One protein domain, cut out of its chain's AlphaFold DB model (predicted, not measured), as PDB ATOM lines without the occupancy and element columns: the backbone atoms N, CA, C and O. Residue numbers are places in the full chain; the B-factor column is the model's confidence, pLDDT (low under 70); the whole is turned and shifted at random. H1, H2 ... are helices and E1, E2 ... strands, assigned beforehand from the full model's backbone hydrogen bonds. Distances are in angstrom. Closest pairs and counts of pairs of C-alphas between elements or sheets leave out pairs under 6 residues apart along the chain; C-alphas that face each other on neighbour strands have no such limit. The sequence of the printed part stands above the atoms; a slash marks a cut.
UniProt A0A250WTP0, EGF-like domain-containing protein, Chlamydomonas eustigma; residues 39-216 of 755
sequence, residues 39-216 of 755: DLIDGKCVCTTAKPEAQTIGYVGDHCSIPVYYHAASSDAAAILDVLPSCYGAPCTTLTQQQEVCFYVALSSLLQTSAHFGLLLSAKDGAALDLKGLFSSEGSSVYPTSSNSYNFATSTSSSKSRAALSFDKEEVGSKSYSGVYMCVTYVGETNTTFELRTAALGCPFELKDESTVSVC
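AT A GLANCE: This is residues 39 to 216 of the 755 residues of the protein "EGF-like domain-containing protein" of Chlamydomonas eustigma (UniProt A0A250WTP0). Two sheets lie partly face to face as a sandwich: a strongly twisted one of six strands, in the order E3, E4, E6, E11, E8, E9, and a smaller one, E5, E12, E7, E10. A small hairpin, E1 and E2, lies at one end of the longest span, and another, E13 and E14, at the opposite end. The printed part has 178 residues, with fourteen named strands and two four-residue helices in the order E1 to E6, H1, E7 to E10, H2, E11 to E14; 86 residues, under half, are in named elements, mostly strand. The six-stranded sheet is mixed, the other three antiparallel. The whole is compact, with a radius of gyration of the C-alphas of 15.7 A and spans of 49 by 37 by 31 A.

IN THESE COORDINATES: E1, residues 39 to 41, begins at C-alpha 39 (35.426, -5.965, -3.789). E2 is residues 44 to 47, E3 57 to 60, E4 66 to 71, E5 80 to 82 and E6 100 to 106, 20.2 A long. H1 is residues 110 to 113; E7, 116 to 123, is 23.8 A and E8, 129 to 136, 22.5 A long. E9 is residues 152 to 155, E10 162 to 168, H2 169 to 172. E11, 179 to 186, is 23.4 A long; E12, 192 to 201, 30.3 A. E13 is residues 205 to 207; E14, 213 to 215, ends at C-alpha 215 (34.332, -51.506, 2.502).

HOW THE PARTS SIT: The facing parts of the two large sheets are 9.7 A centre to centre, their strands at 21 degrees. In a jelly roll, one long hairpin wound over both sheets, the antiparallel pairs are E5 with E12 (N 81 and O 198, 2.9 A), E6 with E11 (N 103 and O 182, 2.8 A), E7 with E10 (N 119 and O 165, 2.8 A) and E8 with E9 (N 131 and O 154, 2.8 A). E4 and E6 are parallel, with N 71 and O 104 2.8 A apart. The closest C-alphas of E2 and E3, Cys 47 and Val 60, are 6.1 A apart; those of E7 and E13, Leu 120 and Leu 207, 6.3 A. H1 and H2 only graze the four-stranded sheet; both are too short for an O i to N i+4 pair, and neither has an O i to N i+3 pair within range.

THE WHOLE: The two farthest C-alphas, of Asp 42 and Cys 216, are 50.9 A apart. The printed part has no cut; the links E5 to E6 and E8 to E9 are long. Mean pLDDT of the printed part is 74.1, and 61 residues are under 70, among them residues 72 to 86 and 208 to 216.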
ATOM      1  N   ASP A  39      35.815  -7.256  -3.234       86.69
ATOM      2  CA  ASP A  39      35.426  -5.965  -3.789       86.69
ATOM      3  C   ASP A  39      33.945  -5.699  -3.510       86.69
ATOM      4  O   ASP A  39      33.108  -6.603  -3.583       86.69
ATOM      5  N   LEU A  40      33.599  -4.446  -3.218       85.38
ATOM      6  CA  LEU A  40      32.206  -4.040  -3.063       85.38
ATOM      7  C   LEU A  40      31.584  -3.788  -4.445       85.38
ATOM      8  O   LEU A  40      31.920  -2.811  -5.115       85.38
ATOM      9  N   ILE A  41      30.660  -4.653  -4.865       83.56
ATOM     10  CA  ILE A  41      29.945  -4.556  -6.145       83.56
ATOM     11  C   ILE A  41      28.444  -4.474  -5.851       83.56
ATOM     12  O   ILE A  41      27.884  -5.346  -5.190       83.56
ATOM     13  N   ASP A  42      27.785  -3.403  -6.302       82.81
ATOM     14  CA  ASP A  42      26.347  -3.152  -6.089       82.81
ATOM     15  C   ASP A  42      25.892  -3.254  -4.615       82.81
ATOM     16  O   ASP A  42      24.798  -3.731  -4.304       82.81
ATOM     17  N   GLY A  43      26.740  -2.808  -3.681       80.06
ATOM     18  CA  GLY A  43      26.454  -2.834  -2.242       80.06
ATOM     19  C   GLY A  43      26.584  -4.214  -1.587       80.06
ATOM     20  O   GLY A  43      26.160  -4.378  -0.444       80.06
ATOM     21  N   LYS A  44      27.165  -5.201  -2.282       81.25
ATOM     22  CA  LYS A  44      27.481  -6.535  -1.754       81.25
ATOM     23  C   LYS A  44      28.960  -6.856  -1.936       81.25
ATOM     24  O   LYS A  44      29.553  -6.499  -2.951       81.25
ATOM     25  N   CYS A  45      29.549  -7.551  -0.970       83.50
ATOM     26  CA  CYS A  45      30.922  -8.020  -1.100       83.50
ATOM     27  C   CYS A  45      31.006  -9.195  -2.081       83.50
ATOM     28  O   CYS A  45      30.286 -10.185  -1.947       83.50
ATOM     29  N   VAL A  46      31.905  -9.088  -3.056       83.81
ATOM     30  CA  VAL A  46      32.278 -10.159  -3.982       83.81
ATOM     31  C   VAL A  46      33.710 -10.571  -3.666       83.81
ATOM     32  O   VAL A  46      34.653  -9.824  -3.913       83.81
ATOM     33  N   CYS A  47      33.878 -11.758  -3.086       85.62
ATOM     34  CA  CYS A  47      35.174 -12.211  -2.586       85.62
ATOM     35  C   CYS A  47      36.109 -12.631  -3.728       85.62
ATOM     36  O   CYS A  47      35.736 -13.438  -4.584       85.62
ATOM     37  N   THR A  48      37.337 -12.109  -3.734       76.56
ATOM     38  CA  THR A  48      38.282 -12.231  -4.863       76.56
ATOM     39  C   THR A  48      38.838 -13.646  -5.056       76.56
ATOM     40  O   THR A  48      39.285 -13.987  -6.147       76.56
ATOM     41  N   THR A  49      38.785 -14.491  -4.022       77.31
ATOM     42  CA  THR A  49      39.289 -15.878  -4.021       77.31
ATOM     43  C   THR A  49      38.303 -16.837  -3.343       77.31
ATOM     44  O   THR A  49      38.677 -17.635  -2.492       77.31
ATOM     45  N   ALA A  50      37.018 -16.783  -3.710       74.94
ATOM     46  CA  ALA A  50      35.995 -17.672  -3.135       74.94
ATOM     47  C   ALA A  50      36.322 -19.173  -3.301       74.94
ATOM     48  O   ALA A  50      36.126 -19.963  -2.376       74.94
ATOM     49  N   LYS A  51      36.886 -19.555  -4.457       83.00
ATOM     50  CA  LYS A  51      37.469 -20.881  -4.694       83.00
ATOM     51  C   LYS A  51      38.993 -20.796  -4.524       83.00
ATOM     52  O   LYS A  51      39.639 -20.235  -5.410       83.00
ATOM     53  N   PRO A  52      39.580 -21.343  -3.447       82.44
ATOM     54  CA  PRO A  52      41.031 -21.360  -3.300       82.44
ATOM     55  C   PRO A  52      41.696 -22.310  -4.304       82.44
ATOM     56  O   PRO A  52      41.121 -23.325  -4.707       82.44
ATOM     57  N   GLU A  53      42.935 -22.001  -4.673       81.31
ATOM     58  CA  GLU A  53      43.853 -22.926  -5.340       81.31
ATOM     59  C   GLU A  53      44.622 -23.771  -4.310       81.31
ATOM     60  O   GLU A  53      44.575 -23.515  -3.100       81.31
ATOM     61  N   ALA A  54      45.358 -24.781  -4.780       78.50
ATOM     62  CA  ALA A  54      46.170 -25.629  -3.915       78.50
ATOM     63  C   ALA A  54      47.125 -24.810  -3.037       78.50
ATOM     64  O   ALA A  54      47.857 -23.962  -3.534       78.50
ATOM     65  N   GLN A  55      47.131 -25.096  -1.730       77.94
ATOM     66  CA  GLN A  55      47.959 -24.401  -0.734       77.94
ATOM     67  C   GLN A  55      47.612 -22.925  -0.492       77.94
ATOM     68  O   GLN A  55      48.411 -22.193   0.090       77.94
ATOM     69  N   THR A  56      46.413 -22.489  -0.884       83.38
ATOM     70  CA  THR A  56      45.919 -21.130  -0.620       83.38
ATOM     71  C   THR A  56      44.663 -21.146   0.253       83.38
ATOM     72  O   THR A  56      43.999 -22.178   0.402       83.38
ATOM     73  N   ILE A  57      44.359 -19.994   0.855       86.56
ATOM     74  CA  ILE A  57      43.137 -19.757   1.627       86.56
ATOM     75  C   ILE A  57      42.246 -18.827   0.807       86.56
ATOM     76  O   ILE A  57      42.690 -17.780   0.331       86.56
ATOM     77  N   GLY A  58      41.001 -19.246   0.622       88.62
ATOM     78  CA  GLY A  58      39.946 -18.464   0.000       88.62
ATOM     79  C   GLY A  58      39.046 -17.826   1.048       88.62
ATOM     80  O   GLY A  58      39.153 -18.148   2.229       88.62
ATOM     81  N   TYR A  59      38.141 -16.949   0.624       88.56
ATOM     82  CA  TYR A  59      37.206 -16.282   1.530       88.56
ATOM     83  C   TYR A  59      35.802 -16.220   0.941       88.56
ATOM     84  O   TYR A  59      35.630 -15.931  -0.242       88.56
ATOM     85  N   VAL A  60      34.806 -16.496   1.780       86.94
ATOM     86  CA  VAL A  60      33.371 -16.452   1.462       86.94
ATOM     87  C   VAL A  60      32.600 -15.755   2.592       86.94
ATOM     88  O   VAL A  60      33.187 -15.304   3.578       86.94
ATOM     89  N   GLY A  61      31.280 -15.631   2.460       81.50
ATOM     90  CA  GLY A  61      30.425 -14.909   3.406       81.50
ATOM     91  C   GLY A  61      30.030 -13.524   2.896       81.50
ATOM     92  O   GLY A  61      30.708 -12.950   2.047       81.50
ATOM     93  N   ASP A  62      28.969 -12.957   3.477       83.88
ATOM     94  CA  ASP A  62      28.427 -11.637   3.103       83.88
ATOM     95  C   ASP A  62      29.447 -10.491   3.253       83.88
ATOM     96  O   ASP A  62      29.304  -9.438   2.632       83.88
ATOM     97  N   HIS A  63      30.500 -10.717   4.046       86.12
ATOM     98  CA  HIS A  63      31.605  -9.787   4.283       86.12
ATOM     99  C   HIS A  63      32.987 -10.375   3.945       86.12
ATOM    100  O   HIS A  63      33.997  -9.829   4.382       86.12
ATOM    101  N   CYS A  64      33.058 -11.494   3.212       86.69
ATOM    102  CA  CYS A  64      34.316 -12.193   2.899       86.69
ATOM    103  C   CYS A  64      35.163 -12.544   4.138       86.69
ATOM    104  O   CYS A  64      36.389 -12.468   4.116       86.69
ATOM    105  N   SER A  65      34.504 -12.907   5.239       87.81
ATOM    106  CA  SER A  65      35.136 -13.177   6.536       87.81
ATOM    107  C   SER A  65      35.317 -14.665   6.846       87.81
ATOM    108  O   SER A  65      35.981 -15.003   7.823       87.81
ATOM    109  N   ILE A  66      34.715 -15.560   6.059       88.88
ATOM    110  CA  ILE A  66      34.727 -17.005   6.311       88.88
ATOM    111  C   ILE A  66      35.859 -17.633   5.489       88.88
ATOM    112  O   ILE A  66      35.787 -17.603   4.257       88.88
ATOM    113  N   PRO A  67      36.901 -18.204   6.118       89.56
ATOM    114  CA  PRO A  67      38.016 -18.794   5.391       89.56
ATOM    115  C   PRO A  67      37.622 -20.129   4.744       89.56
ATOM    116  O   PRO A  67      36.943 -20.958   5.355       89.56
ATOM    117  N   VAL A  68      38.110 -20.354   3.525       89.19
ATOM    118  CA  VAL A  68      37.972 -21.598   2.763       89.19
ATOM    119  C   VAL A  68      39.346 -22.233   2.578       89.19
ATOM    120  O   VAL A  68      40.207 -21.676   1.897       89.19
ATOM    121  N   TYR A  69      39.559 -23.419   3.140       87.88
ATOM    122  CA  TYR A  69      40.817 -24.152   3.001       87.88
ATOM    123  C   TYR A  69      40.743 -25.135   1.835       87.88
ATOM    124  O   TYR A  69      39.847 -25.978   1.775       87.88
ATOM    125  N   TYR A  70      41.699 -25.052   0.909       84.44
ATOM    126  CA  TYR A  70      41.808 -26.035  -0.166       84.44
ATOM    127  C   TYR A  70      42.329 -27.373   0.358       84.44
ATOM    128  O   TYR A  70      43.309 -27.410   1.106       84.44
ATOM    129  N   HIS A  71      41.740 -28.465  -0.119       78.06
ATOM    130  CA  HIS A  71      42.230 -29.816   0.086       78.06
ATOM    131  C   HIS A  71      42.318 -30.559  -1.256       78.06
ATOM    132  O   HIS A  71      41.339 -30.680  -2.000       78.06
ATOM    133  N   ALA A  72      43.520 -31.045  -1.577       66.50
ATOM    134  CA  ALA A  72      43.756 -31.850  -2.768       66.50
ATOM    135  C   ALA A  72      43.329 -33.289  -2.489       66.50
ATOM    136  O   ALA A  72      43.874 -33.929  -1.592       66.50
ATOM    137  N   ALA A  73      42.409 -33.821  -3.284       60.47
ATOM    138  CA  ALA A  73      42.164 -35.248  -3.262       60.47
ATOM    139  C   ALA A  73      43.338 -36.012  -3.883       60.47
ATOM    140  O   ALA A  73      43.780 -35.693  -4.992       60.47
ATOM    141  N   SER A  74      43.841 -37.030  -3.190       54.56
ATOM    142  CA  SER A  74      44.887 -37.908  -3.713       54.56
ATOM    143  C   SER A  74      44.388 -38.683  -4.933       54.56
ATOM    144  O   SER A  74      43.238 -39.112  -4.978       54.56
ATOM    145  N   SER A  75      45.267 -38.908  -5.908       48.97
ATOM    146  CA  SER A  75      44.976 -39.670  -7.131       48.97
ATOM    147  C   SER A  75      44.894 -41.189  -6.933       48.97
ATOM    148  O   SER A  75      44.619 -41.905  -7.892       48.97
ATOM    149  N   ASP A  76      45.158 -41.696  -5.727       52.41
ATOM    150  CA  ASP A  76      45.119 -43.128  -5.438       52.41
ATOM    151  C   ASP A  76      43.682 -43.586  -5.152       52.41
ATOM    152  O   ASP A  76      43.059 -43.165  -4.178       52.41
ATOM    153  N   ALA A  77      43.171 -44.498  -5.986       43.06
ATOM    154  CA  ALA A  77      41.797 -45.027  -5.978       43.06
ATOM    155  C   ALA A  77      41.381 -45.804  -4.700       43.06
ATOM    156  O   ALA A  77      40.296 -46.381  -4.652       43.06
ATOM    157  N   ALA A  78      42.237 -45.836  -3.676       47.50
ATOM    158  CA  ALA A  78      42.025 -46.512  -2.395       47.50
ATOM    159  C   ALA A  78      42.442 -45.650  -1.185       47.50
ATOM    160  O   ALA A  78      42.689 -46.179  -0.102       47.50
ATOM    161  N   ALA A  79      42.581 -44.336  -1.359       51.09
ATOM    162  CA  ALA A  79      43.056 -43.461  -0.300       51.09
ATOM    163  C   ALA A  79      41.892 -42.908   0.534       51.09
ATOM    164  O   ALA A  79      41.062 -42.128   0.062       51.09
ATOM    165  N   ILE A  80      41.860 -43.302   1.806       52.66
ATOM    166  CA  ILE A  80      41.128 -42.589   2.852       52.66
ATOM    167  C   ILE A  80      41.759 -41.196   2.947       52.66
ATOM    168  O   ILE A  80      42.956 -41.075   3.206       52.66
ATOM    169  N   LEU A  81      40.974 -40.154   2.686       54.72
ATOM    170  CA  LEU A  81      41.419 -38.764   2.687       54.72
ATOM    171  C   LEU A  81      41.041 -38.118   4.019       54.72
ATOM    172  O   LEU A  81      39.991 -37.486   4.173       54.72
ATOM    173  N   ASP A  82      41.921 -38.242   5.007       55.56
ATOM    174  CA  ASP A  82      41.827 -37.377   6.175       55.56
ATOM    175  C   ASP A  82      42.004 -35.924   5.691       55.56
ATOM    176  O   ASP A  82      43.077 -35.547   5.221       55.56
ATOM    177  N   VAL A  83      40.954 -35.092   5.788       53.53
ATOM    178  CA  VAL A  83      40.998 -33.665   5.383       53.53
ATOM    179  C   VAL A  83      41.968 -32.872   6.280       53.53
ATOM    180  O   VAL A  83      42.412 -31.771   5.959       53.53
ATOM    181  N   LEU A  84      42.352 -33.467   7.409       54.44
ATOM    182  CA  LEU A  84      43.024 -32.829   8.528       54.44
ATOM    183  C   LEU A  84      44.485 -32.359   8.372       54.44
ATOM    184  O   LEU A  84      44.874 -31.538   9.203       54.44
ATOM    185  N   PRO A  85      45.327 -32.747   7.391       52.59
ATOM    186  CA  PRO A  85      46.694 -32.233   7.384       52.59
ATOM    187  C   PRO A  85      46.834 -30.808   6.823       52.59
ATOM    188  O   PRO A  85      47.866 -30.180   7.050       52.59
ATOM    189  N   SER A  86      45.857 -30.267   6.081       58.22
ATOM    190  CA  SER A  86      46.101 -29.082   5.239       58.22
ATOM    191  C   SER A  86      45.606 -27.741   5.787       58.22
ATOM    192  O   SER A  86      45.552 -26.792   5.015       58.22
ATOM    193  N   CYS A  87      45.351 -27.573   7.096       72.00
ATOM    194  CA  CYS A  87      45.117 -26.228   7.672       72.00
ATOM    195  C   CYS A  87      46.331 -25.272   7.516       72.00
ATOM    196  O   CYS A  87      46.323 -24.180   8.074       72.00
ATOM    197  N   TYR A  88      47.413 -25.678   6.837       76.94
ATOM    198  CA  TYR A  88      48.630 -24.893   6.594       76.94
ATOM    199  C   TYR A  88      49.243 -24.291   7.876       76.94
ATOM    200  O   TYR A  88      49.845 -23.223   7.850       76.94
ATOM    201  N   GLY A  89      49.079 -24.981   9.013       67.06
ATOM    202  CA  GLY A  89      49.529 -24.525  10.334       67.06
ATOM    203  C   GLY A  89      48.573 -23.576  11.071       67.06
ATOM    204  O   GLY A  89      48.865 -23.204  12.206       67.06
ATOM    205  N   ALA A  90      47.433 -23.202  10.480       73.19
ATOM    206  CA  ALA A  90      46.384 -22.419  11.133       73.19
ATOM    207  C   ALA A  90      45.479 -23.298  12.029       73.19
ATOM    208  O   ALA A  90      45.275 -24.478  11.728       73.19
ATOM    209  N   PRO A  91      44.882 -22.752  13.106       73.50
ATOM    210  CA  PRO A  91      43.966 -23.483  13.986       73.50
ATOM    211  C   PRO A  91      42.561 -23.631  13.365       73.50
ATOM    212  O   PRO A  91      41.568 -23.227  13.958       73.50
ATOM    213  N   CYS A  92      42.460 -24.200  12.159       79.88
ATOM    214  CA  CYS A  92      41.212 -24.228  11.383       79.88
ATOM    215  C   CYS A  92      40.170 -25.255  11.864       79.88
ATOM    216  O   CYS A  92      39.024 -25.238  11.429       79.88
ATOM    217  N   THR A  93      40.561 -26.126  12.793       84.62
ATOM    218  CA  THR A  93      39.703 -27.136  13.429       84.62
ATOM    219  C   THR A  93      39.216 -26.724  14.812       84.62
ATOM    220  O   THR A  93      38.403 -27.431  15.399       84.62
ATOM    221  N   THR A  94      39.726 -25.611  15.353       87.38
ATOM    222  CA  THR A  94      39.297 -25.062  16.643       87.38
ATOM    223  C   THR A  94      38.344 -23.907  16.382       87.38
ATOM    224  O   THR A  94      38.757 -22.882  15.849       87.38
ATOM    225  N   LEU A  95      37.080 -24.071  16.759       86.00
ATOM    226  CA  LEU A  95      36.050 -23.054  16.580       86.00
ATOM    227  C   LEU A  95      35.737 -22.380  17.913       86.00
ATOM    228  O   LEU A  95      35.557 -23.041  18.939       86.00
ATOM    229  N   THR A  96      35.683 -21.053  17.879       84.69
ATOM    230  CA  THR A  96      35.160 -20.202  18.954       84.69
ATOM    231  C   THR A  96      33.697 -19.840  18.668       84.69
ATOM    232  O   THR A  96      33.158 -20.182  17.614       84.69
ATOM    233  N   GLN A  97      33.023 -19.203  19.627       79.19
ATOM    234  CA  GLN A  97      31.584 -18.927  19.576       79.19
ATOM    235  C   GLN A  97      31.150 -18.267  18.252       79.19
ATOM    236  O   GLN A  97      31.693 -17.236  17.864       79.19
ATOM    237  N   GLN A  98      30.149 -18.861  17.587       77.69
ATOM    238  CA  GLN A  98      29.562 -18.389  16.320       77.69
ATOM    239  C   GLN A  98      30.535 -18.321  15.130       77.69
ATOM    240  O   GLN A  98      30.275 -17.613  14.157       77.69
ATOM    241  N   GLN A  99      31.646 -19.062  15.174       85.31
ATOM    242  CA  GLN A  99      32.539 -19.171  14.025       85.31
ATOM    243  C   GLN A  99      32.071 -20.209  13.008       85.31
ATOM    244  O   GLN A  99      31.500 -21.252  13.337       85.31
ATOM    245  N   GLU A 100      32.397 -19.914  11.756       88.94
ATOM    246  CA  GLU A 100      32.216 -20.788  10.609       88.94
ATOM    247  C   GLU A 100      33.549 -20.927   9.869       88.94
ATOM    248  O   GLU A 100      34.311 -19.964   9.742       88.94
ATOM    249  N   VAL A 101      33.838 -22.135   9.391       89.75
ATOM    250  CA  VAL A 101      35.012 -22.444   8.570       89.75
ATOM    251  C   VAL A 101      34.599 -23.332   7.412       89.75
ATOM    252  O   VAL A 101      33.799 -24.248   7.588       89.75
ATOM    253  N   CYS A 102      35.161 -23.092   6.233       89.25
ATOM    254  CA  CYS A 102      34.853 -23.856   5.037       89.25
ATOM    255  C   CYS A 102      36.080 -24.591   4.493       89.25
ATOM    256  O   CYS A 102      37.227 -24.172   4.649       89.25
ATOM    257  N   PHE A 103      35.821 -25.681   3.786       88.06
ATOM    258  CA  PHE A 103      36.804 -26.497   3.088       88.06
ATOM    259  C   PHE A 103      36.345 -26.707   1.653       88.06
ATOM    260  O   PHE A 103      35.155 -26.888   1.400       88.06
ATOM    261  N   TYR A 104      37.289 -26.708   0.718       85.69
ATOM    262  CA  TYR A 104      37.043 -27.069  -0.671       85.69
ATOM    263  C   TYR A 104      37.855 -28.309  -1.030       85.69
ATOM    264  O   TYR A 104      39.085 -28.270  -1.007       85.69
ATOM    265  N   VAL A 105      37.172 -29.396  -1.389       81.50
ATOM    266  CA  VAL A 105      37.804 -30.637  -1.854       81.50
ATOM    267  C   VAL A 105      37.634 -30.742  -3.363       81.50
ATOM    268  O   VAL A 105      36.511 -30.770  -3.869       81.50
ATOM    269  N   ALA A 106      38.745 -30.809  -4.097       77.50
ATOM    270  CA  ALA A 106      38.708 -31.038  -5.539       77.50
ATOM    271  C   ALA A 106      38.284 -32.488  -5.845       77.50
ATOM    272  O   ALA A 106      38.910 -33.432  -5.371       77.50
ATOM    273  N   LEU A 107      37.238 -32.668  -6.659       73.56
ATOM    274  CA  LEU A 107      36.662 -33.981  -6.998       73.56
ATOM    275  C   LEU A 107      37.094 -34.495  -8.381       73.56
ATOM    276  O   LEU A 107      36.775 -35.627  -8.746       73.56
ATOM    277  N   SER A 108      37.828 -33.680  -9.147       62.88
ATOM    278  CA  SER A 108      38.187 -33.930 -10.550       62.88
ATOM    279  C   SER A 108      38.944 -35.242 -10.793       62.88
ATOM    280  O   SER A 108      38.851 -35.780 -11.892       62.88
ATOM    281  N   SER A 109      39.661 -35.762  -9.793       56.69
ATOM    282  CA  SER A 109      40.357 -37.059  -9.815       56.69
ATOM    283  C   SER A 109      39.584 -38.185  -9.106       56.69
ATOM    284  O   SER A 109      39.658 -39.326  -9.548       56.69
ATOM    285  N   LEU A 110      38.805 -37.878  -8.057       57.94
ATOM    286  CA  LEU A 110      38.075 -38.867  -7.242       57.94
ATOM    287  C   LEU A 110      36.933 -39.549  -8.009       57.94
ATOM    288  O   LEU A 110      36.812 -40.769  -7.989       57.94
ATOM    289  N   LEU A 111      36.102 -38.784  -8.721       58.00
ATOM    290  CA  LEU A 111      34.885 -39.312  -9.366       58.00
ATOM    291  C   LEU A 111      35.130 -39.960 -10.745       58.00
ATOM    292  O   LEU A 111      34.195 -40.472 -11.375       58.00
ATOM    293  N   GLN A 112      36.376 -39.934 -11.238       57.34
ATOM    294  CA  GLN A 112      36.754 -40.621 -12.479       57.34
ATOM    295  C   GLN A 112      36.895 -42.135 -12.275       57.34
ATOM    296  O   GLN A 112      36.586 -42.895 -13.192       57.34
ATOM    297  N   THR A 113      37.321 -42.569 -11.085       53.03
ATOM    298  CA  THR A 113      37.590 -43.981 -10.759       53.03
ATOM    299  C   THR A 113      36.750 -44.529  -9.604       53.03
ATOM    300  O   THR A 113      36.654 -45.746  -9.472       53.03
ATOM    301  N   SER A 114      36.136 -43.665  -8.788       60.03
ATOM    302  CA  SER A 114      35.322 -44.055  -7.627       60.03
ATOM    303  C   SER A 114      33.825 -43.855  -7.892       60.03
ATOM    304  O   SER A 114      33.428 -42.902  -8.568       60.03
ATOM    305  N   ALA A 115      32.993 -44.762  -7.370       64.50
ATOM    306  CA  ALA A 115      31.532 -44.716  -7.499       64.50
ATOM    307  C   ALA A 115      30.843 -44.122  -6.259       64.50
ATOM    308  O   ALA A 115      29.688 -43.718  -6.354       64.50
ATOM    309  N   HIS A 116      31.560 -44.031  -5.133       70.94
ATOM    310  CA  HIS A 116      31.035 -43.557  -3.856       70.94
ATOM    311  C   HIS A 116      31.962 -42.519  -3.221       70.94
ATOM    312  O   HIS A 116      33.187 -42.654  -3.290       70.94
ATOM    313  N   PHE A 117      31.381 -41.508  -2.577       76.12
ATOM    314  CA  PHE A 117      32.047 -40.464  -1.796       76.12
ATOM    315  C   PHE A 117      31.456 -40.443  -0.386       76.12
ATOM    316  O   PHE A 117      30.244 -40.473  -0.231       76.12
ATOM    317  N   GLY A 118      32.289 -40.366   0.643       76.81
ATOM    318  CA  GLY A 118      31.860 -40.386   2.038       76.81
ATOM    319  C   GLY A 118      32.537 -39.293   2.846       76.81
ATOM    320  O   GLY A 118      33.651 -38.876   2.524       76.81
ATOM    321  N   LEU A 119      31.870 -38.844   3.904       81.38
ATOM    322  CA  LEU A 119      32.381 -37.879   4.868       81.38
ATOM    323  C   LEU A 119      32.030 -38.284   6.298       81.38
ATOM    324  O   LEU A 119      31.002 -38.912   6.540       81.38
ATOM    325  N   LEU A 120      32.877 -37.891   7.244       82.06
ATOM    326  CA  LEU A 120      32.677 -38.076   8.677       82.06
ATOM    327  C   LEU A 120      33.049 -36.785   9.407       82.06
ATOM    328  O   LEU A 120      34.203 -36.362   9.372       82.06
ATOM    329  N   LEU A 121      32.073 -36.187  10.087       85.94
ATOM    330  CA  LEU A 121      32.267 -35.107  11.047       85.94
ATOM    331  C   LEU A 121      32.313 -35.701  12.458       85.94
ATOM    332  O   LEU A 121      31.392 -36.408  12.858       85.94
ATOM    333  N   SER A 122      33.348 -35.374  13.223       85.56
ATOM    334  CA  SER A 122      33.500 -35.760  14.627       85.56
ATOM    335  C   SER A 122      33.737 -34.528  15.495       85.56
ATOM    336  O   SER A 122      34.710 -33.803  15.307       85.56
ATOM    337  N   ALA A 123      32.856 -34.292  16.459       84.38
ATOM    338  CA  ALA A 123      32.977 -33.244  17.459       84.38
ATOM    339  C   ALA A 123      33.709 -33.764  18.697       84.38
ATOM    340  O   ALA A 123      33.366 -34.819  19.240       84.38
ATOM    341  N   LYS A 124      34.671 -32.992  19.204       81.12
ATOM    342  CA  LYS A 124      35.222 -33.231  20.538       81.12
ATOM    343  C   LYS A 124      34.234 -32.747  21.605       81.12
ATOM    344  O   LYS A 124      33.493 -31.789  21.387       81.12
ATOM    345  N   ASP A 125      34.210 -33.442  22.741       74.50
ATOM    346  CA  ASP A 125      33.432 -33.083  23.936       74.50
ATOM    347  C   ASP A 125      31.907 -32.949  23.704       74.50
ATOM    348  O   ASP A 125      31.209 -32.287  24.468       74.50
ATOM    349  N   GLY A 126      31.371 -33.583  22.650       68.88
ATOM    350  CA  GLY A 126      29.934 -33.565  22.343       68.88
ATOM    351  C   GLY A 126      29.417 -32.206  21.858       68.88
ATOM    352  O   GLY A 126      28.238 -31.897  22.017       68.88
ATOM    353  N   ALA A 127      30.284 -31.364  21.291       80.75
ATOM    354  CA  ALA A 127      29.867 -30.068  20.770       80.75
ATOM    355  C   ALA A 127      28.837 -30.200  19.633       80.75
ATOM    356  O   ALA A 127      28.935 -31.080  18.775       80.75
ATOM    357  N   ALA A 128      27.860 -29.289  19.619       83.31
ATOM    358  CA  ALA A 128      26.890 -29.178  18.538       83.31
ATOM    359  C   ALA A 128      27.501 -28.408  17.360       83.31
ATOM    360  O   ALA A 128      27.718 -27.197  17.448       83.31
ATOM    361  N   LEU A 129      27.817 -29.129  16.288       86.12
ATOM    362  CA  LEU A 129      28.379 -28.598  15.052       86.12
ATOM    363  C   LEU A 129      27.408 -28.877  13.917       86.12
ATOM    364  O   LEU A 129      26.899 -29.992  13.810       86.12
ATOM    365  N   ASP A 130      27.232 -27.904  13.035       86.50
ATOM    366  CA  ASP A 130      26.484 -28.078  11.797       86.50
ATOM    367  C   ASP A 130      27.464 -28.121  10.625       86.50
ATOM    368  O   ASP A 130      28.225 -27.181  10.419       86.50
ATOM    369  N   LEU A 131      27.438 -29.196   9.839       86.56
ATOM    370  CA  LEU A 131      28.143 -29.303   8.565       86.56
ATOM    371  C   LEU A 131      27.147 -29.141   7.421       86.56
ATOM    372  O   LEU A 131      26.159 -29.869   7.339       86.56
ATOM    373  N   LYS A 132      27.450 -28.238   6.491       86.88
ATOM    374  CA  LYS A 132      26.707 -28.045   5.239       86.88
ATOM    375  C   LYS A 132      27.654 -28.189   4.066       86.88
ATOM    376  O   LYS A 132      28.764 -27.666   4.111       86.88
ATOM    377  N   GLY A 133      27.219 -28.849   3.000       85.50
ATOM    378  CA  GLY A 133      28.042 -28.996   1.809       85.50
ATOM    379  C   GLY A 133      27.304 -28.813   0.495       85.50
ATOM    380  O   GLY A 133      26.091 -29.000   0.398       85.50
ATOM    381  N   LEU A 134      28.059 -28.393  -0.518       85.19
ATOM    382  CA  LEU A 134      27.571 -28.034  -1.846       85.19
ATOM    383  C   LEU A 134      28.556 -28.524  -2.911       85.19
ATOM    384  O   LEU A 134      29.731 -28.144  -2.906       85.19
ATOM    385  N   PHE A 135      28.077 -29.330  -3.855       81.88
ATOM    386  CA  PHE A 135      28.842 -29.733  -5.029       81.88
ATOM    387  C   PHE A 135      28.931 -28.564  -6.019       81.88
ATOM    388  O   PHE A 135      27.928 -27.957  -6.391       81.88
ATOM    389  N   SER A 136      30.148 -28.238  -6.459       78.94
ATOM    390  CA  SER A 136      30.438 -27.049  -7.265       78.94
ATOM    391  C   SER A 136      31.087 -27.394  -8.604       78.94
ATOM    392  O   SER A 136      32.127 -28.059  -8.680       78.94
ATOM    393  N   SER A 137      30.509 -26.879  -9.689       74.00
ATOM    394  CA  SER A 137      31.117 -26.902 -11.022       74.00
ATOM    395  C   SER A 137      32.286 -25.918 -11.121       74.00
ATOM    396  O   SER A 137      32.470 -25.047 -10.266       74.00
ATOM    397  N   GLU A 138      33.101 -26.076 -12.158       65.94
ATOM    398  CA  GLU A 138      34.224 -25.181 -12.428       65.94
ATOM    399  C   GLU A 138      33.716 -23.743 -12.667       65.94
ATOM    400  O   GLU A 138      32.708 -23.548 -13.345       65.94
ATOM    401  N   GLY A 139      34.357 -22.744 -12.050       59.25
ATOM    402  CA  GLY A 139      33.971 -21.329 -12.166       59.25
ATOM    403  C   GLY A 139      32.789 -20.858 -11.300       59.25
ATOM    404  O   GLY A 139      32.450 -19.679 -11.358       59.25
ATOM    405  N   SER A 140      32.167 -21.722 -10.487       63.53
ATOM    406  CA  SER A 140      31.104 -21.313  -9.552       63.53
ATOM    407  C   SER A 140      31.680 -20.679  -8.277       63.53
ATOM    408  O   SER A 140      32.493 -21.294  -7.584       63.53
ATOM    409  N   SER A 141      31.218 -19.467  -7.950       61.47
ATOM    410  CA  SER A 141      31.462 -18.767  -6.677       61.47
ATOM    411  C   SER A 141      30.395 -19.059  -5.613       61.47
ATOM    412  O   SER A 141      30.404 -18.455  -4.544       61.47
ATOM    413  N   VAL A 142      29.463 -19.975  -5.900       68.50
ATOM    414  CA  VAL A 142      28.399 -20.370  -4.972       68.50
ATOM    415  C   VAL A 142      28.968 -21.334  -3.932       68.50
ATOM    416  O   VAL A 142      29.566 -22.351  -4.286       68.50
ATOM    417  N   TYR A 143      28.754 -21.013  -2.661       71.38
ATOM    418  CA  TYR A 143      29.162 -21.788  -1.489       71.38
ATOM    419  C   TYR A 143      27.941 -22.007  -0.575       71.38
ATOM    420  O   TYR A 143      26.938 -21.298  -0.720       71.38
ATOM    421  N   PRO A 144      27.974 -22.991   0.342       71.38
ATOM    422  CA  PRO A 144      26.832 -23.263   1.195       71.38
ATOM    423  C   PRO A 144      26.636 -22.159   2.232       71.38
ATOM    424  O   PRO A 144      27.557 -21.818   2.960       71.38
ATOM    425  N   THR A 145      25.420 -21.607   2.292       63.66
ATOM    426  CA  THR A 145      25.033 -20.558   3.248       63.66
ATOM    427  C   THR A 145      23.980 -21.047   4.242       63.66
ATOM    428  O   THR A 145      23.322 -22.078   4.055       63.66
ATOM    429  N   SER A 146      23.762 -20.260   5.298       54.88
ATOM    430  CA  SER A 146      22.684 -20.458   6.271       54.88
ATOM    431  C   SER A 146      21.271 -20.296   5.687       54.88
ATOM    432  O   SER A 146      20.324 -20.787   6.292       54.88
ATOM    433  N   SER A 147      21.127 -19.681   4.506       53.91
ATOM    434  CA  SER A 147      19.853 -19.225   3.938       53.91
ATOM    435  C   SER A 147      19.391 -19.973   2.672       53.91
ATOM    436  O   SER A 147      18.677 -19.377   1.867       53.91
ATOM    437  N   ASN A 148      19.742 -21.262   2.511       53.66
ATOM    438  CA  ASN A 148      19.179 -22.242   1.541       53.66
ATOM    439  C   ASN A 148      20.023 -22.631   0.302       53.66
ATOM    440  O   ASN A 148      19.452 -22.928  -0.745       53.66
ATOM    441  N   SER A 149      21.358 -22.674   0.356       66.75
ATOM    442  CA  SER A 149      22.172 -23.117  -0.803       66.75
ATOM    443  C   SER A 149      23.131 -24.272  -0.495       66.75
ATOM    444  O   SER A 149      24.329 -24.129  -0.672       66.75
ATOM    445  N   TYR A 150      22.633 -25.430  -0.052       76.06
ATOM    446  CA  TYR A 150      23.451 -26.634   0.169       76.06
ATOM    447  C   TYR A 150      22.801 -27.884  -0.447       76.06
ATOM    448  O   TYR A 150      21.579 -27.954  -0.569       76.06
ATOM    449  N   ASN A 151      23.613 -28.867  -0.847       75.81
ATOM    450  CA  ASN A 151      23.147 -30.173  -1.331       75.81
ATOM    451  C   ASN A 151      22.935 -31.168  -0.191       75.81
ATOM    452  O   ASN A 151      22.028 -31.990  -0.260       75.81
ATOM    453  N   PHE A 152      23.764 -31.096   0.848       78.00
ATOM    454  CA  PHE A 152      23.680 -31.978   2.004       78.00
ATOM    455  C   PHE A 152      24.013 -31.219   3.284       78.00
ATOM    456  O   PHE A 152      24.738 -30.222   3.265       78.00
ATOM    457  N   ALA A 153      23.474 -31.695   4.399       81.31
ATOM    458  CA  ALA A 153      23.793 -31.184   5.719       81.31
ATOM    459  C   ALA A 153      23.724 -32.311   6.749       81.31
ATOM    460  O   ALA A 153      22.951 -33.256   6.601       81.31
ATOM    461  N   THR A 154      24.534 -32.204   7.792       79.75
ATOM    462  CA  THR A 154      24.505 -33.104   8.943       79.75
ATOM    463  C   THR A 154      24.994 -32.363  10.173       79.75
ATOM    464  O   THR A 154      25.660 -31.338  10.049       79.75
ATOM    465  N   SER A 155      24.671 -32.857  11.361       82.31
ATOM    466  CA  SER A 155      25.057 -32.198  12.603       82.31
ATOM    467  C   SER A 155      25.455 -33.182  13.692       82.31
ATOM    468  O   SER A 155      25.033 -34.348  13.705       82.31
ATOM    469  N   THR A 156      26.294 -32.691  14.599       79.81
ATOM    470  CA  THR A 156      26.642 -33.341  15.862       79.81
ATOM    471  C   THR A 156      25.878 -32.692  17.013       79.81
ATOM    472  O   THR A 156      25.337 -31.594  16.902       79.81
ATOM    473  N   SER A 157      25.827 -33.377  18.145       74.12
ATOM    474  CA  SER A 157      25.248 -32.896  19.395       74.12
ATOM    475  C   SER A 157      25.936 -33.571  20.582       74.12
ATOM    476  O   SER A 157      26.774 -34.460  20.412       74.12
ATOM    477  N   SER A 158      25.523 -33.218  21.800       68.25
ATOM    478  CA  SER A 158      26.007 -33.869  23.022       68.25
ATOM    479  C   SER A 158      25.686 -35.365  23.080       68.25
ATOM    480  O   SER A 158      26.405 -36.112  23.732       68.25
ATOM    481  N   SER A 159      24.621 -35.804  22.404       53.72
ATOM    482  CA  SER A 159      24.230 -37.215  22.289       53.72
ATOM    483  C   SER A 159      24.733 -37.875  21.003       53.72
ATOM    484  O   SER A 159      24.700 -39.092  20.889       53.72
ATOM    485  N   LYS A 160      25.187 -37.088  20.025       68.88
ATOM    486  CA  LYS A 160      25.681 -37.548  18.727       68.88
ATOM    487  C   LYS A 160      26.990 -36.830  18.432       68.88
ATOM    488  O   LYS A 160      27.025 -35.863  17.677       68.88
ATOM    489  N   SER A 161      28.085 -37.296  19.023       77.25
ATOM    490  CA  SER A 161      29.402 -36.676  18.821       77.25
ATOM    491  C   SER A 161      29.913 -36.808  17.384       77.25
ATOM    492  O   SER A 161      30.906 -36.176  17.040       77.25
ATOM    493  N   ARG A 162      29.255 -37.611  16.532       79.00
ATOM    494  CA  ARG A 162      29.693 -37.886  15.162       79.00
ATOM    495  C   ARG A 162      28.558 -37.979  14.171       79.00
ATOM    496  O   ARG A 162      27.467 -38.444  14.492       79.00
ATOM    497  N   ALA A 163      28.845 -37.600  12.939       76.38
ATOM    498  CA  ALA A 163      27.898 -37.673  11.853       76.38
ATOM    499  C   ALA A 163      28.605 -38.044  10.547       76.38
ATOM    500  O   ALA A 163      29.474 -37.310  10.080       76.38
ATOM    501  N   ALA A 164      28.223 -39.180   9.965       78.50
ATOM    502  CA  ALA A 164      28.710 -39.631   8.668       78.50
ATOM    503  C   ALA A 164      27.654 -39.395   7.578       78.50
ATOM    504  O   ALA A 164      26.455 -39.465   7.855       78.50
ATOM    505  N   LEU A 165      28.100 -39.119   6.354       76.06
ATOM    506  CA  LEU A 165      27.275 -39.157   5.144       76.06
ATOM    507  C   LEU A 165      28.033 -39.931   4.062       76.06
ATOM    508  O   LEU A 165      29.257 -39.845   3.984       76.06
ATOM    509  N   SER A 166      27.304 -40.657   3.224       75.19
ATOM    510  CA  SER A 166      27.827 -41.341   2.043       75.19
ATOM    511  C   SER A 166      26.934 -40.995   0.860       75.19
ATOM    512  O   SER A 166      25.737 -40.791   1.044       75.19
ATOM    513  N   PHE A 167      27.534 -40.875  -0.315       73.62
ATOM    514  CA  PHE A 167      26.893 -40.472  -1.556       73.62
ATOM    515  C   PHE A 167      27.364 -41.392  -2.670       73.62
ATOM    516  O   PHE A 167      28.568 -41.648  -2.794       73.62
ATOM    517  N   ASP A 168      26.452 -41.845  -3.516       71.25
ATOM    518  CA  ASP A 168      26.825 -42.492  -4.771       71.25
ATOM    519  C   ASP A 168      26.933 -41.486  -5.933       71.25
ATOM    520  O   ASP A 168      26.572 -40.308  -5.850       71.25
ATOM    521  N   LYS A 169      27.490 -41.949  -7.051       67.12
ATOM    522  CA  LYS A 169      27.680 -41.137  -8.257       67.12
ATOM    523  C   LYS A 169      26.366 -40.627  -8.865       67.12
ATOM    524  O   LYS A 169      26.388 -39.600  -9.548       67.12
ATOM    525  N   GLU A 170      25.252 -41.325  -8.664       63.78
ATOM    526  CA  GLU A 170      23.941 -40.923  -9.177       63.78
ATOM    527  C   GLU A 170      23.328 -39.806  -8.318       63.78
ATOM    528  O   GLU A 170      22.826 -38.828  -8.877       63.78
ATOM    529  N   GLU A 171      23.472 -39.881  -6.993       62.09
ATOM    530  CA  GLU A 171      23.053 -38.866  -6.015       62.09
ATOM    531  C   GLU A 171      23.849 -37.565  -6.136       62.09
ATOM    532  O   GLU A 171      23.288 -36.470  -6.042       62.09
ATOM    533  N   VAL A 172      25.156 -37.665  -6.406       64.75
ATOM    534  CA  VAL A 172      25.980 -36.494  -6.740       64.75
ATOM    535  C   VAL A 172      25.475 -35.850  -8.040       64.75
ATOM    536  O   VAL A 172      25.527 -34.630  -8.181       64.75
ATOM    537  N   GLY A 173      24.889 -36.632  -8.953       56.47
ATOM    538  CA  GLY A 173      24.269 -36.185 -10.197       56.47
ATOM    539  C   GLY A 173      25.210 -36.234 -11.404       56.47
ATOM    540  O   GLY A 173      26.428 -36.144 -11.292       56.47
ATOM    541  N   SER A 174      24.639 -36.310 -12.612       49.59
ATOM    542  CA  SER A 174      25.377 -36.447 -13.887       49.59
ATOM    543  C   SER A 174      26.206 -35.224 -14.309       49.59
ATOM    544  O   SER A 174      26.840 -35.234 -15.368       49.59
ATOM    545  N   LYS A 175      26.199 -34.147 -13.515       55.03
ATOM    546  CA  LYS A 175      26.963 -32.932 -13.801       55.03
ATOM    547  C   LYS A 175      28.422 -33.149 -13.399       55.03
ATOM    548  O   LYS A 175      28.712 -33.660 -12.326       55.03
ATOM    549  N   SER A 176      29.351 -32.731 -14.256       64.38
ATOM    550  CA  SER A 176      30.795 -32.777 -13.994       64.38
ATOM    551  C   SER A 176      31.187 -31.755 -12.918       64.38
ATOM    552  O   SER A 176      31.707 -30.680 -13.221       64.38
ATOM    553  N   TYR A 177      30.884 -32.046 -11.652       75.00
ATOM    554  CA  TYR A 177      31.316 -31.211 -10.537       75.00
ATOM    555  C   TYR A 177      32.840 -31.252 -10.412       75.00
ATOM    556  O   TYR A 177      33.469 -32.304 -10.499       75.00
ATOM    557  N   SER A 178      33.432 -30.076 -10.215       74.88
ATOM    558  CA  SER A 178      34.884 -29.908 -10.086       74.88
ATOM    559  C   SER A 178      35.369 -30.098  -8.645       74.88
ATOM    560  O   SER A 178      36.536 -30.415  -8.420       74.88
ATOM    561  N   GLY A 179      34.476 -29.931  -7.665       79.31
ATOM    562  CA  GLY A 179      34.774 -30.087  -6.244       79.31
ATOM    563  C   GLY A 179      33.540 -29.953  -5.358       79.31
ATOM    564  O   GLY A 179      32.432 -29.760  -5.860       79.31
ATOM    565  N   VAL A 180      33.739 -30.032  -4.047       82.19
ATOM    566  CA  VAL A 180      32.700 -29.864  -3.023       82.19
ATOM    567  C   VAL A 180      33.155 -28.854  -1.972       82.19
ATOM    568  O   VAL A 180      34.277 -28.935  -1.472       82.19
ATOM    569  N   TYR A 181      32.284 -27.895  -1.659       86.31
ATOM    570  CA  TYR A 181      32.426 -27.021  -0.498       86.31
ATOM    571  C   TYR A 181      31.804 -27.692   0.720       86.31
ATOM    572  O   TYR A 181      30.731 -28.281   0.613       86.31
ATOM    573  N   MET A 182      32.451 -27.572   1.872       88.19
ATOM    574  CA  MET A 182      32.005 -28.113   3.154       88.19
ATOM    575  C   MET A 182      32.253 -27.070   4.239       88.19
ATOM    576  O   MET A 182      33.407 -26.782   4.538       88.19
ATOM    577  N   CYS A 183      31.199 -26.503   4.813       88.31
ATOM    578  CA  CYS A 183      31.280 -25.475   5.845       88.31
ATOM    579  C   CYS A 183      30.770 -26.014   7.180       88.31
ATOM    580  O   CYS A 183      29.677 -26.579   7.245       88.31
ATOM    581  N   VAL A 184      31.586 -25.861   8.222       89.38
ATOM    582  CA  VAL A 184      31.290 -26.259   9.599       89.38
ATOM    583  C   VAL A 184      31.013 -25.003  10.414       89.38
ATOM    584  O   VAL A 184      31.875 -24.130  10.519       89.38
ATOM    585  N   THR A 185      29.830 -24.933  11.014       88.44
ATOM    586  CA  THR A 185      29.397 -23.841  11.888       88.44
ATOM    587  C   THR A 185      29.306 -24.338  13.328       88.44
ATOM    588  O   THR A 185      28.755 -25.411  13.590       88.44
ATOM    589  N   TYR A 186      29.811 -23.545  14.274       87.50
ATOM    590  CA  TYR A 186      29.685 -23.813  15.705       87.50
ATOM    591  C   TYR A 186      28.811 -22.762  16.395       87.50
ATOM    592  O   TYR A 186      29.088 -21.566  16.325       87.50
ATOM    593  N   VAL A 187      27.768 -23.211  17.102       73.38
ATOM    594  CA  VAL A 187      26.775 -22.329  17.757       73.38
ATOM    595  C   VAL A 187      26.876 -22.372  19.293       73.38
ATOM    596  O   VAL A 187      26.040 -21.805  19.988       73.38
ATOM    597  N   GLY A 188      27.885 -23.040  19.859       74.56
ATOM    598  CA  GLY A 188      28.031 -23.151  21.314       74.56
ATOM    599  C   GLY A 188      28.864 -22.037  21.964       74.56
ATOM    600  O   GLY A 188      29.387 -21.143  21.301       74.56
ATOM    601  N   GLU A 189      28.957 -22.091  23.295       73.81
ATOM    602  CA  GLU A 189      29.518 -21.020  24.137       73.81
ATOM    603  C   GLU A 189      31.006 -21.201  24.490       73.81
ATOM    604  O   GLU A 189      31.646 -20.259  24.954       73.81
ATOM    605  N   THR A 190      31.581 -22.389  24.285       81.19
ATOM    606  CA  THR A 190      32.976 -22.701  24.645       81.19
ATOM    607  C   THR A 190      33.777 -23.112  23.424       81.19
ATOM    608  O   THR A 190      33.240 -23.699  22.499       81.19
ATOM    609  N   ASN A 191      35.088 -22.885  23.412       85.69
ATOM    610  CA  ASN A 191      35.896 -23.348  22.283       85.69
ATOM    611  C   ASN A 191      35.772 -24.868  22.122       85.69
ATOM    612  O   ASN A 191      35.869 -25.606  23.104       85.69
ATOM    613  N   THR A 192      35.593 -25.327  20.889       87.31
ATOM    614  CA  THR A 192      35.548 -26.752  20.561       87.31
ATOM    615  C   THR A 192      36.497 -27.075  19.420       87.31
ATOM    616  O   THR A 192      36.900 -26.197  18.657       87.31
ATOM    617  N   THR A 193      36.865 -28.346  19.308       87.62
ATOM    618  CA  THR A 193      37.652 -28.866  18.191       87.62
ATOM    619  C   THR A 193      36.858 -29.928  17.453       87.62
ATOM    620  O   THR A 193      36.184 -30.738  18.092       87.62
ATOM    621  N   PHE A 194      36.991 -29.977  16.134       87.44
ATOM    622  CA  PHE A 194      36.358 -31.004  15.315       87.44
ATOM    623  C   PHE A 194      37.350 -31.694  14.383       87.44
ATOM    624  O   PHE A 194      38.432 -31.187  14.088       87.44
ATOM    625  N   GLU A 195      36.948 -32.864  13.912       84.56
ATOM    626  CA  GLU A 195      37.627 -33.647  12.895       84.56
ATOM    627  C   GLU A 195      36.673 -33.859  11.719       84.56
ATOM    628  O   GLU A 195      35.531 -34.273  11.904       84.56
ATOM    629  N   LEU A 196      37.140 -33.547  10.510       82.81
ATOM    630  CA  LEU A 196      36.419 -33.792   9.266       82.81
ATOM    631  C   LEU A 196      37.254 -34.747   8.415       82.81
ATOM    632  O   LEU A 196      38.418 -34.473   8.127       82.81
ATOM    633  N   ARG A 197      36.670 -35.876   8.021       78.75
ATOM    634  CA  ARG A 197      37.297 -36.867   7.138       78.75
ATOM    635  C   ARG A 197      36.454 -37.055   5.897       78.75
ATOM    636  O   ARG A 197      35.233 -36.936   5.962       78.75
ATOM    637  N   THR A 198      37.103 -37.381   4.788       77.06
ATOM    638  CA  THR A 198      36.427 -37.734   3.542       77.06
ATOM    639  C   THR A 198      37.085 -38.951   2.909       77.06
ATOM    640  O   THR A 198      38.245 -39.247   3.152       77.06
ATOM    641  N   ALA A 199      36.372 -39.684   2.076       73.56
ATOM    642  CA  ALA A 199      36.987 -40.700   1.233       73.56
ATOM    643  C   ALA A 199      36.177 -40.847  -0.049       73.56
ATOM    644  O   ALA A 199      35.017 -40.440  -0.108       73.56
ATOM    645  N   ALA A 200      36.778 -41.429  -1.080       71.69
ATOM    646  CA  ALA A 200      36.015 -41.925  -2.213       71.69
ATOM    647  C   ALA A 200      36.562 -43.274  -2.647       71.69
ATOM    648  O   ALA A 200      37.759 -43.408  -2.902       71.69
ATOM    649  N   LEU A 201      35.679 -44.257  -2.773       69.31
ATOM    650  CA  LEU A 201      36.034 -45.619  -3.145       69.31
ATOM    651  C   LEU A 201      35.153 -46.106  -4.292       69.31
ATOM    652  O   LEU A 201      34.058 -45.599  -4.547       69.31
ATOM    653  N   GLY A 202      35.641 -47.120  -5.002       66.62
ATOM    654  CA  GLY A 202      34.868 -47.793  -6.045       66.62
ATOM    655  C   GLY A 202      33.611 -48.493  -5.523       66.62
ATOM    656  O   GLY A 202      32.753 -48.822  -6.325       66.62
ATOM    657  N   CYS A 203      33.497 -48.702  -4.212       68.31
ATOM    658  CA  CYS A 203      32.510 -49.557  -3.554       68.31
ATOM    659  C   CYS A 203      31.822 -48.818  -2.409       68.31
ATOM    660  O   CYS A 203      32.465 -47.927  -1.859       68.31
ATOM    661  N   PRO A 204      30.603 -49.208  -1.996       69.88
ATOM    662  CA  PRO A 204      29.977 -48.685  -0.784       69.88
ATOM    663  C   PRO A 204      30.868 -48.900   0.444       69.88
ATOM    664  O   PRO A 204      31.484 -49.963   0.602       69.88
ATOM    665  N   PHE A 205      30.965 -47.890   1.304       69.50
ATOM    666  CA  PHE A 205      31.823 -47.929   2.482       69.50
ATOM    667  C   PHE A 205      31.332 -47.004   3.595       69.50
ATOM    668  O   PHE A 205      30.611 -46.039   3.348       69.50
ATOM    669  N   GLU A 206      31.810 -47.269   4.809       69.94
ATOM    670  CA  GLU A 206      31.601 -46.431   5.990       69.94
ATOM    671  C   GLU A 206      32.956 -45.974   6.561       69.94
ATOM    672  O   GLU A 206      33.909 -46.757   6.648       69.94
ATOM    673  N   LEU A 207      33.046 -44.694   6.940       70.44
ATOM    674  CA  LEU A 207      34.206 -44.115   7.626       70.44
ATOM    675  C   LEU A 207      34.068 -44.319   9.137       70.44
ATOM    676  O   LEU A 207      33.100 -43.846   9.733       70.44
ATOM    677  N   LYS A 208      35.057 -44.975   9.753       67.75
ATOM    678  CA  LYS A 208      35.117 -45.225  11.201       67.75
ATOM    679  C   LYS A 208      36.263 -44.461  11.859       67.75
ATOM    680  O   LYS A 208      37.054 -43.786  11.199       67.75
ATOM    681  N   ASP A 209      36.348 -44.579  13.181       61.19
ATOM    682  CA  ASP A 209      37.468 -44.039  13.945       61.19
ATOM    683  C   ASP A 209      38.789 -44.719  13.564       61.19
ATOM    684  O   ASP A 209      38.818 -45.875  13.142       61.19
ATOM    685  N   GLU A 210      39.898 -44.003  13.754       55.50
ATOM    686  CA  GLU A 210      41.268 -44.528  13.623       55.50
ATOM    687  C   GLU A 210      41.733 -44.866  12.196       55.50
ATOM    688  O   GLU A 210      42.459 -45.836  11.993       55.50
ATOM    689  N   SER A 211      41.386 -44.057  11.186       54.47
ATOM    690  CA  SER A 211      41.803 -44.265   9.779       54.47
ATOM    691  C   SER A 211      41.325 -45.587   9.164       54.47
ATOM    692  O   SER A 211      41.876 -46.055   8.168       54.47
ATOM    693  N   THR A 212      40.286 -46.197   9.742       60.16
ATOM    694  CA  THR A 212      39.701 -47.433   9.225       60.16
ATOM    695  C   THR A 212      38.488 -47.126   8.347       60.16
ATOM    696  O   THR A 212      37.582 -46.384   8.723       60.16
ATOM    697  N   VAL A 213      38.474 -47.705   7.147       62.47
ATOM    698  CA  VAL A 213      37.286 -47.752   6.291       62.47
ATOM    699  C   VAL A 213      36.810 -49.191   6.213       62.47
ATOM    700  O   VAL A 213      37.585 -50.087   5.876       62.47
ATOM    701  N   SER A 214      35.530 -49.409   6.505       65.12
ATOM    702  CA  SER A 214      34.867 -50.672   6.188       65.12
ATOM    703  C   SER A 214      34.271 -50.576   4.792       65.12
ATOM    704  O   SER A 214      33.326 -49.823   4.569       65.12
ATOM    705  N   VAL A 215      34.866 -51.313   3.854       66.25
ATOM    706  CA  VAL A 215      34.332 -51.506   2.502       66.25
ATOM    707  C   VAL A 215      33.315 -52.633   2.561       66.25
ATOM    708  O   VAL A 215      33.670 -53.757   2.926       66.25
ATOM    709  N   CYS A 216      32.062 -52.328   2.223       68.50
ATOM    710  CA  CYS A 216      30.912 -53.136   2.623       68.50
ATOM    711  C   CYS A 216      30.855 -53.312   4.168       68.50
ATOM    712  O   CYS A 216      31.722 -52.843   4.908       68.50
TER     713      CYS A 216